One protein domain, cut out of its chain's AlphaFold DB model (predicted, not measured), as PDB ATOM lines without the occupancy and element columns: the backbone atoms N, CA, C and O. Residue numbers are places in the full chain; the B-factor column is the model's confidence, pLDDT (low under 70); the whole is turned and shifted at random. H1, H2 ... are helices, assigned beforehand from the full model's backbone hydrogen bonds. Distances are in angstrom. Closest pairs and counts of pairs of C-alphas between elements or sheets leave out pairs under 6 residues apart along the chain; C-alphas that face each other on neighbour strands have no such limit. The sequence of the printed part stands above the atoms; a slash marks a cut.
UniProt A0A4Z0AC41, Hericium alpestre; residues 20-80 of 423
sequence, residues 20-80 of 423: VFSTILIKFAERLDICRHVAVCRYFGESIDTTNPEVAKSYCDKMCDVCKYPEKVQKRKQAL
ATOM      1  N   VAL A  20      17.238  -5.813   0.239       78.00
ATOM      2  CA  VAL A  20      15.766  -5.794   0.079       78.00
ATOM      3  C   VAL A  20      15.064  -5.295   1.348       78.00
ATOM      4  O   VAL A  20      14.238  -4.384   1.274       78.00
ATOM      5  N   PHE A  21      15.446  -5.792   2.527       79.50
ATOM      6  CA  PHE A  21      14.806  -5.411   3.791       79.50
ATOM      7  C   PHE A  21      14.924  -3.910   4.099       79.50
ATOM      8  O   PHE A  21      13.934  -3.263   4.452       79.50
ATOM      9  N   SER A  22      16.113  -3.333   3.895       83.25
ATOM     10  CA  SER A  22      16.351  -1.901   4.112       83.25
ATOM     11  C   SER A  22      15.470  -1.053   3.190       83.25
ATOM     12  O   SER A  22      14.785  -0.136   3.644       83.25
ATOM     13  N   THR A  23      15.375  -1.427   1.910       86.31
ATOM     14  CA  THR A  23      14.527  -0.696   0.955       86.31
ATOM     15  C   THR A  23      13.041  -0.767   1.305       86.31
ATOM     16  O   THR A  23      12.326   0.217   1.115       86.31
ATOM     17  N   ILE A  24      12.564  -1.888   1.856       89.31
ATOM     18  CA  ILE A  24      11.167  -2.033   2.281       89.31
ATOM     19  C   ILE A  24      10.875  -1.152   3.495       89.31
ATOM     20  O   ILE A  24       9.853  -0.466   3.502       89.31
ATOM     21  N   LEU A  25      11.759  -1.119   4.495       91.50
ATOM     22  CA  LEU A  25      11.577  -0.270   5.676       91.50
ATOM     23  C   LEU A  25      11.626   1.223   5.338       91.50
ATOM     24  O   LEU A  25      10.827   1.994   5.870       91.50
ATOM     25  N   ILE A  26      12.510   1.623   4.423       89.69
ATOM     26  CA  ILE A  26      12.576   3.002   3.926       89.69
ATOM     27  C   ILE A  26      11.265   3.357   3.216       89.69
ATOM     28  O   ILE A  26      10.595   4.315   3.606       89.69
ATOM     29  N   LYS A  27      10.819   2.528   2.260       91.38
ATOM     30  CA  LYS A  27       9.528   2.713   1.572       91.38
ATOM     31  C   LYS A  27       8.354   2.742   2.546       91.38
ATOM     32  O   LYS A  27       7.416   3.516   2.349       91.38
ATOM     33  N   PHE A  28       8.395   1.911   3.588       95.00
ATOM     34  CA  PHE A  28       7.406   1.919   4.653       95.00
ATOM     35  C   PHE A  28       7.394   3.277   5.344       95.00
ATOM     36  O   PHE A  28       6.334   3.886   5.370       95.00
ATOM     37  N   ALA A  29       8.530   3.782   5.834       93.56
ATOM     38  CA  ALA A  29       8.625   5.063   6.537       93.56
ATOM     39  C   ALA A  29       8.205   6.259   5.663       93.56
ATOM     40  O   ALA A  29       7.478   7.143   6.131       93.56
ATOM     41  N   GLU A  30       8.586   6.255   4.386       93.00
ATOM     42  CA  GLU A  30       8.335   7.346   3.443       93.00
ATOM     43  C   GLU A  30       6.890   7.414   2.936       93.00
ATOM     44  O   GLU A  30       6.421   8.496   2.572       93.00
ATOM     45  N   ARG A  31       6.160   6.297   2.892       95.12
ATOM     46  CA  ARG A  31       4.771   6.281   2.416       95.12
ATOM     47  C   ARG A  31       3.805   6.872   3.439       95.12
ATOM     48  O   ARG A  31       3.734   6.414   4.575       95.12
ATOM     49  N   LEU A  32       3.050   7.884   3.009       96.00
ATOM     50  CA  LEU A  32       2.055   8.603   3.824       96.00
ATOM     51  C   LEU A  32       0.624   8.456   3.295       96.00
ATOM     52  O   LEU A  32      -0.324   8.905   3.926       96.00
ATOM     53  N   ASP A  33       0.488   7.860   2.119       95.06
ATOM     54  CA  ASP A  33      -0.759   7.625   1.399       95.06
ATOM     55  C   ASP A  33      -1.580   6.480   2.003       95.06
ATOM     56  O   ASP A  33      -2.784   6.384   1.795       95.06
ATOM     57  N   ILE A  34      -0.928   5.599   2.762       95.75
ATOM     58  CA  ILE A  34      -1.526   4.386   3.310       95.75
ATOM     59  C   ILE A  34      -1.292   4.344   4.818       95.75
ATOM     60  O   ILE A  34      -0.213   4.664   5.318       95.75
ATOM     61  N   CYS A  35      -2.314   3.906   5.554       96.62
ATOM     62  CA  CYS A  35      -2.236   3.676   6.992       96.62
ATOM     63  C   CYS A  35      -1.030   2.793   7.363       96.62
ATOM     64  O   CYS A  35      -0.814   1.743   6.751       96.62
ATOM     65  N   ARG A  36      -0.293   3.158   8.425       96.88
ATOM     66  CA  ARG A  36       0.857   2.373   8.913       96.88
ATOM     67  C   ARG A  36       0.489   0.920   9.218       96.88
ATOM     68  O   ARG A  36       1.202   0.021   8.793       96.88
ATOM     69  N   HIS A  37      -0.636   0.678   9.894       96.75
ATOM     70  CA  HIS A  37      -1.071  -0.684  10.225       96.75
ATOM     71  C   HIS A  37      -1.400  -1.500   8.971       96.75
ATOM     72  O   HIS A  37      -0.938  -2.627   8.841       96.75
ATOM     73  N   VAL A  38      -2.107  -0.903   8.004       96.12
ATOM     74  CA  VAL A  38      -2.422  -1.564   6.726       96.12
ATOM     75  C   VAL A  38      -1.147  -1.905   5.954       96.12
ATOM     76  O   VAL A  38      -1.044  -2.990   5.389       96.12
ATOM     77  N   ALA A  39      -0.153  -1.013   5.945       95.56
ATOM     78  CA  ALA A  39       1.127  -1.273   5.295       95.56
ATOM     79  C   ALA A  39       1.893  -2.440   5.948       95.56
ATOM     80  O   ALA A  39       2.433  -3.272   5.222       95.56
ATOM     81  N   VAL A  40       1.883  -2.554   7.282       94.75
ATOM     82  CA  VAL A  40       2.463  -3.710   7.994       94.75
ATOM     83  C   VAL A  40       1.696  -4.996   7.674       94.75
ATOM     84  O   VAL A  40       2.311  -6.004   7.343       94.75
ATOM     85  N   CYS A  41       0.362  -4.982   7.701       94.25
ATOM     86  CA  CYS A  41      -0.440  -6.163   7.365       94.25
ATOM     87  C   CYS A  41      -0.186  -6.645   5.924       94.25
ATOM     88  O   CYS A  41      -0.020  -7.844   5.705       94.25
ATOM     89  N   ARG A  42      -0.071  -5.722   4.956       94.12
ATOM     90  CA  ARG A  42       0.289  -6.048   3.564       94.12
ATOM     91  C   ARG A  42       1.685  -6.654   3.443       94.12
ATOM     92  O   ARG A  42       1.867  -7.561   2.641       94.12
ATOM     93  N   TYR A  43       2.652  -6.181   4.233       91.31
ATOM     94  CA  TYR A  43       3.993  -6.775   4.275       91.31
ATOM     95  C   TYR A  43       3.946  -8.249   4.706       91.31
ATOM     96  O   TYR A  43       4.638  -9.078   4.130       91.31
ATOM     97  N   PHE A  44       3.054  -8.598   5.636       89.69
ATOM     98  CA  PHE A  44       2.789  -9.984   6.030       89.69
ATOM     99  C   PHE A  44       1.789 -10.707   5.106       89.69
ATOM    100  O   PHE A  44       1.156 -11.675   5.523       89.69
ATOM    101  N   GLY A  45       1.596 -10.252   3.867       88.25
ATOM    102  CA  GLY A  45       0.765 -10.940   2.875       88.25
ATOM    103  C   GLY A  45      -0.749 -10.835   3.093       88.25
ATOM    104  O   GLY A  45      -1.509 -11.561   2.455       88.25
ATOM    105  N   GLU A  46      -1.232  -9.951   3.973       89.94
ATOM    106  CA  GLU A  46      -2.674  -9.716   4.096       89.94
ATOM    107  C   GLU A  46      -3.169  -8.789   2.973       89.94
ATOM    108  O   GLU A  46      -2.796  -7.615   2.884       89.94
ATOM    109  N   SER A  47      -4.046  -9.312   2.111       91.00
ATOM    110  CA  SER A  47      -4.708  -8.555   1.046       91.00
ATOM    111  C   SER A  47      -5.818  -7.667   1.634       91.00
ATOM    112  O   SER A  47      -6.941  -8.133   1.850       91.00
ATOM    113  N   ILE A  48      -5.512  -6.402   1.923       93.50
ATOM    114  CA  ILE A  48      -6.487  -5.436   2.460       93.50
ATOM    115  C   ILE A  48      -6.932  -4.487   1.351       93.50
ATOM    116  O   ILE A  48      -6.102  -3.743   0.811       93.50
ATOM    117  N   ASP A  49      -8.232  -4.482   1.061       94.00
ATOM    118  CA  ASP A  49      -8.845  -3.494   0.178       94.00
ATOM    119  C   ASP A  49      -8.926  -2.136   0.889       94.00
ATOM    120  O   ASP A  49      -9.611  -1.972   1.896       94.00
ATOM    121  N   THR A  50      -8.170  -1.165   0.378       92.88
ATOM    122  CA  THR A  50      -8.148   0.214   0.889       92.88
ATOM    123  C   THR A  50      -9.254   1.085   0.306       92.88
ATOM    124  O   THR A  50      -9.426   2.209   0.767       92.88
ATOM    125  N   THR A  51      -9.987   0.589  -0.692       95.31
ATOM    126  CA  THR A  51     -11.116   1.296  -1.311       95.31
ATOM    127  C   THR A  51     -12.302   1.358  -0.353       95.31
ATOM    128  O   THR A  51     -13.036   2.343  -0.344       95.31
ATOM    129  N   ASN A  52     -12.455   0.342   0.507       95.19
ATOM    130  CA  ASN A  52     -13.498   0.303   1.521       95.19
ATOM    131  C   ASN A  52     -13.016   0.917   2.860       95.19
ATOM    132  O   ASN A  52     -12.174   0.326   3.552       95.19
ATOM    133  N   PRO A  53     -13.558   2.079   3.281       93.06
ATOM    134  CA  PRO A  53     -13.141   2.751   4.511       93.06
ATOM    135  C   PRO A  53     -13.512   1.975   5.783       93.06
ATOM    136  O   PRO A  53     -12.837   2.133   6.800       93.06
ATOM    137  N   GLU A  54     -14.545   1.129   5.752       94.31
ATOM    138  CA  GLU A  54     -14.962   0.338   6.915       94.31
ATOM    139  C   GLU A  54     -13.946  -0.758   7.233       94.31
ATOM    140  O   GLU A  54     -13.552  -0.927   8.390       94.31
ATOM    141  N   VAL A  55     -13.442  -1.428   6.192       92.75
ATOM    142  CA  VAL A  55     -12.358  -2.409   6.318       92.75
ATOM    143  C   VAL A  55     -11.100  -1.709   6.825       92.75
ATOM    144  O   VAL A  55     -10.511  -2.136   7.811       92.75
ATOM    145  N   ALA A  56     -10.706  -0.572   6.245       92.31
ATOM    146  CA  ALA A  56      -9.546   0.175   6.738       92.31
ATOM    147  C   ALA A  56      -9.682   0.579   8.223       92.31
ATOM    148  O   ALA A  56      -8.702   0.520   8.974       92.31
ATOM    149  N   LYS A  57     -10.897   0.931   8.669       95.38
ATOM    150  CA  LYS A  57     -11.194   1.288  10.062       95.38
ATOM    151  C   LYS A  57     -11.059   0.100  11.018       95.38
ATOM    152  O   LYS A  57     -10.555   0.300  12.122       95.38
ATOM    153  N   SER A  58     -11.417  -1.123  10.609       94.50
ATOM    154  CA  SER A  58     -11.241  -2.316  11.456       94.50
ATOM    155  C   SER A  58      -9.768  -2.632  11.735       94.50
ATOM    156  O   SER A  58      -9.447  -3.157  12.798       94.50
ATOM    157  N   TYR A  59      -8.863  -2.283  10.814       93.88
ATOM    158  CA  TYR A  59      -7.413  -2.414  11.015       93.88
ATOM    159  C   TYR A  59      -6.795  -1.215  11.744       93.88
ATOM    160  O   TYR A  59      -5.774  -1.354  12.420       93.88
ATOM    161  N   CYS A  60      -7.360  -0.014  11.590       96.44
ATOM    162  CA  CYS A  60      -6.846   1.186  12.234       96.44
ATOM    163  C   CYS A  60      -7.921   2.262  12.433       96.44
ATOM    164  O   CYS A  60      -8.158   3.092  11.554       96.44
ATOM    165  N   ASP A  61      -8.445   2.368  13.652       96.31
ATOM    166  CA  ASP A  61      -9.362   3.445  14.042       96.31
ATOM    167  C   ASP A  61      -8.600   4.723  14.446       96.31
ATOM    168  O   ASP A  61      -8.523   5.105  15.612       96.31
ATOM    169  N   LYS A  62      -7.920   5.347  13.472       95.81
ATOM    170  CA  LYS A  62      -7.106   6.573  13.653       95.81
ATOM    171  C   LYS A  62      -6.039   6.482  14.762       95.81
ATOM    172  O   LYS A  62      -5.663   7.490  15.362       95.81
ATOM    173  N   MET A  63      -5.515   5.282  15.013       96.38
ATOM    174  CA  MET A  63      -4.499   5.054  16.049       96.38
ATOM    175  C   MET A  63      -3.058   5.296  15.582       96.38
ATOM    176  O   MET A  63      -2.191   5.541  16.418       96.38
ATOM    177  N   CYS A  64      -2.779   5.254  14.275       97.56
ATOM    178  CA  CYS A  64      -1.450   5.581  13.748       97.56
ATOM    179  C   CYS A  64      -1.310   7.072  13.407       97.56
ATOM    180  O   CYS A  64      -2.296   7.769  13.182       97.56
ATOM    181  N   ASP A  65      -0.072   7.558  13.337       97.50
ATOM    182  CA  ASP A  65       0.271   8.946  13.016       97.50
ATOM    183  C   ASP A  65      -0.299   9.414  11.668       97.50
ATOM    184  O   ASP A  65      -0.857  10.508  11.597       97.50
ATOM    185  N   VAL A  66      -0.226   8.568  10.636       97.19
ATOM    186  CA  VAL A  66      -0.737   8.860   9.287       97.19
ATOM    187  C   VAL A  66      -2.254   9.061   9.295       97.19
ATOM    188  O   VAL A  66      -2.741  10.042   8.748       97.19
ATOM    189  N   CYS A  67      -3.014   8.186   9.961       96.69
ATOM    190  CA  CYS A  67      -4.473   8.320  10.033       96.69
ATOM    191  C   CYS A  67      -4.928   9.394  11.031       96.69
ATOM    192  O   CYS A  67      -6.011   9.955  10.877       96.69
ATOM    193  N   LYS A  68      -4.133   9.663  12.073       98.00
ATOM    194  CA  LYS A  68      -4.474  10.619  13.132       98.00
ATOM    195  C   LYS A  68      -4.153  12.061  12.745       98.00
ATOM    196  O   LYS A  68      -4.917  12.959  13.086       98.00
ATOM    197  N   TYR A  69      -3.029  12.292  12.063       97.81
ATOM    198  CA  TYR A  69      -2.525  13.625  11.724       97.81
ATOM    199  C   TYR A  69      -1.874  13.672  10.325       97.81
ATOM    200  O   TYR A  69      -0.697  14.040  10.227       97.81
ATOM    201  N   PRO A  70      -2.608  13.349   9.245       96.81
ATOM    202  CA  PRO A  70      -2.033  13.202   7.903       96.81
ATOM    203  C   PRO A  70      -1.240  14.441   7.458       96.81
ATOM    204  O   PRO A  70      -0.088  14.326   7.043       96.81
ATOM    205  N   GLU A  71      -1.785  15.641   7.673       97.62
ATOM    206  CA  GLU A  71      -1.131  16.904   7.305       97.62
ATOM    207  C   GLU A  71       0.175  17.160   8.071       97.62
ATOM    208  O   GLU A  71       1.168  17.615   7.504       97.62
ATOM    209  N   LYS A  72       0.216  16.840   9.375       97.56
ATOM    210  CA  LYS A  72       1.435  17.022  10.183       97.56
ATOM    211  C   LYS A  72       2.530  16.075   9.725       97.56
ATOM    212  O   LYS A  72       3.696  16.466   9.701       97.56
ATOM    213  N   VAL A  73       2.170  14.838   9.387       96.69
ATOM    214  CA  VAL A  73       3.128  13.853   8.884       96.69
ATOM    215  C   VAL A  73       3.630  14.268   7.497       96.69
ATOM    216  O   VAL A  73       4.835  14.229   7.263       96.69
ATOM    217  N   GLN A  74       2.757  14.775   6.622       95.88
ATOM    218  CA  GLN A  74       3.147  15.306   5.313       95.88
ATOM    219  C   GLN A  74       4.098  16.499   5.431       95.88
ATOM    220  O   GLN A  74       5.149  16.505   4.794       95.88
ATOM    221  N   LYS A  75       3.796  17.460   6.310       95.88
ATOM    222  CA  LYS A  75       4.680  18.599   6.580       95.88
ATOM    223  C   LYS A  75       6.031  18.155   7.141       95.88
ATOM    224  O   LYS A  75       7.061  18.682   6.740       95.88
ATOM    225  N   ARG A  76       6.051  17.166   8.044       94.06
ATOM    226  CA  ARG A  76       7.305  16.588   8.556       94.06
ATOM    227  C   ARG A  76       8.107  15.911   7.453       94.06
ATOM    228  O   ARG A  76       9.309  16.110   7.419       94.06
ATOM    229  N   LYS A  77       7.463  15.176   6.541       92.38
ATOM    230  CA  LYS A  77       8.139  14.568   5.385       92.38
ATOM    231  C   LYS A  77       8.714  15.620   4.439       92.38
ATOM    232  O   LYS A  77       9.826  15.442   3.973       92.38
ATOM    233  N   GLN A  78       8.000  16.717   4.192       91.12
ATOM    234  CA  GLN A  78       8.523  17.848   3.413       91.12
ATOM    235  C   GLN A  78       9.688  18.560   4.115       91.12
ATOM    236  O   GLN A  78      10.540  19.133   3.448       91.12
ATOM    237  N   ALA A  79       9.715  18.534   5.450       91.00
ATOM    238  CA  ALA A  79      10.804  19.081   6.253       91.00
ATOM    239  C   ALA A  79      12.001  18.125   6.397       91.00
ATOM    240  O   ALA A  79      13.056  18.557   6.858       91.00
ATOM    241  N   LEU A  80      11.857  16.843   6.034       87.62
ATOM    242  CA  LEU A  80      13.013  15.970   5.882       87.62
ATOM    243  C   LEU A  80      13.811  16.482   4.685       87.62
ATOM    244  O   LEU A  80      13.254  16.706   3.612       87.62
TER     245      LEU A  80
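What this domain is: This is residues 20 to 80 of the 423 residues of a protein of Hericium alpestre (UniProt A0A4Z0AC41). Two helices, H1 and H2, stand side by side and run opposite ways, and across the end where H1 finishes and H2 starts lie H3, H4 and H5, roughly in a row. Contacts between the helices are few: H3 meets the first part of H2, the small H4 lies near the start of H2, and H5 extends from H4 past the end of H1. The printed part has 61 residues with five named helices, H1 to H5 in chain order, and no named strand; its class is all helix. It is compact, with a radius of gyration of the C-alphas of 12.0 A, and its C-alphas span 32 by 29 by 17 A.

Where its parts are: Find C-alpha 20 at (15.766, -5.794, 0.079); from there H1, the longest helix, runs 15.5 A through residues 20 to 30. After a tight link, H2 holds residues 36 to 43, 10.7 A from first to last C-alpha; look for its first C-alpha at (0.857, 2.373, 8.913). H3 follows as residues 53 to 59, 10.1 A long, and H4 as residues 65 to 68, 5.0 A long. H5, residues 70 to 79, runs 14.2 A and ends at C-alpha 79, at (10.804, 19.081, 6.253).

How they stand to each other: Start at H1: it is close to H2 but not clearly touching, and the closest C-alphas, those of Phe 28 and Ala 39, are 7.1 A apart. These two helices run opposite ways at a shallow tilt of 25 degrees. H2 and H3 only just touch, with 3 pairs of C-alphas within 8 A; the closest are those of His 37 and Tyr 59, 6.6 A apart. Their lines are about perpendicular, at 81 degrees. H4 is close to H2 but not clearly touching, with the closest C-alphas, those of Arg 36 and Val 66, 6.7 A apart. H4 and H5 are also close but not clearly touching, at Val 66 and Val 73, whose C-alphas are the closest at 6.3 A. Look next at Glu 30 and Lys 77, where the closest C-alphas of H1 and H5 are 7.5 A apart: these helices are close but not clearly touching, and run opposite ways at a steep tilt of 67 degrees, only just short of about perpendicular. H3 is apart from H1, H4 and H5. In H1, H2, H3 and H5 every O i to N i+4 pair is within hydrogen-bond range; H4 is too short for such a pair.

The domain as a whole: The two C-alphas farthest apart are those of Ser 47 and Ala 79, 32.1 A. The printed part has no cut, and no link is long; the one from H2 to H3, with 9 residues between them, is short, and the other links are tight. The mean pLDDT of the printed part is 93.5, and no printed residue is under 70.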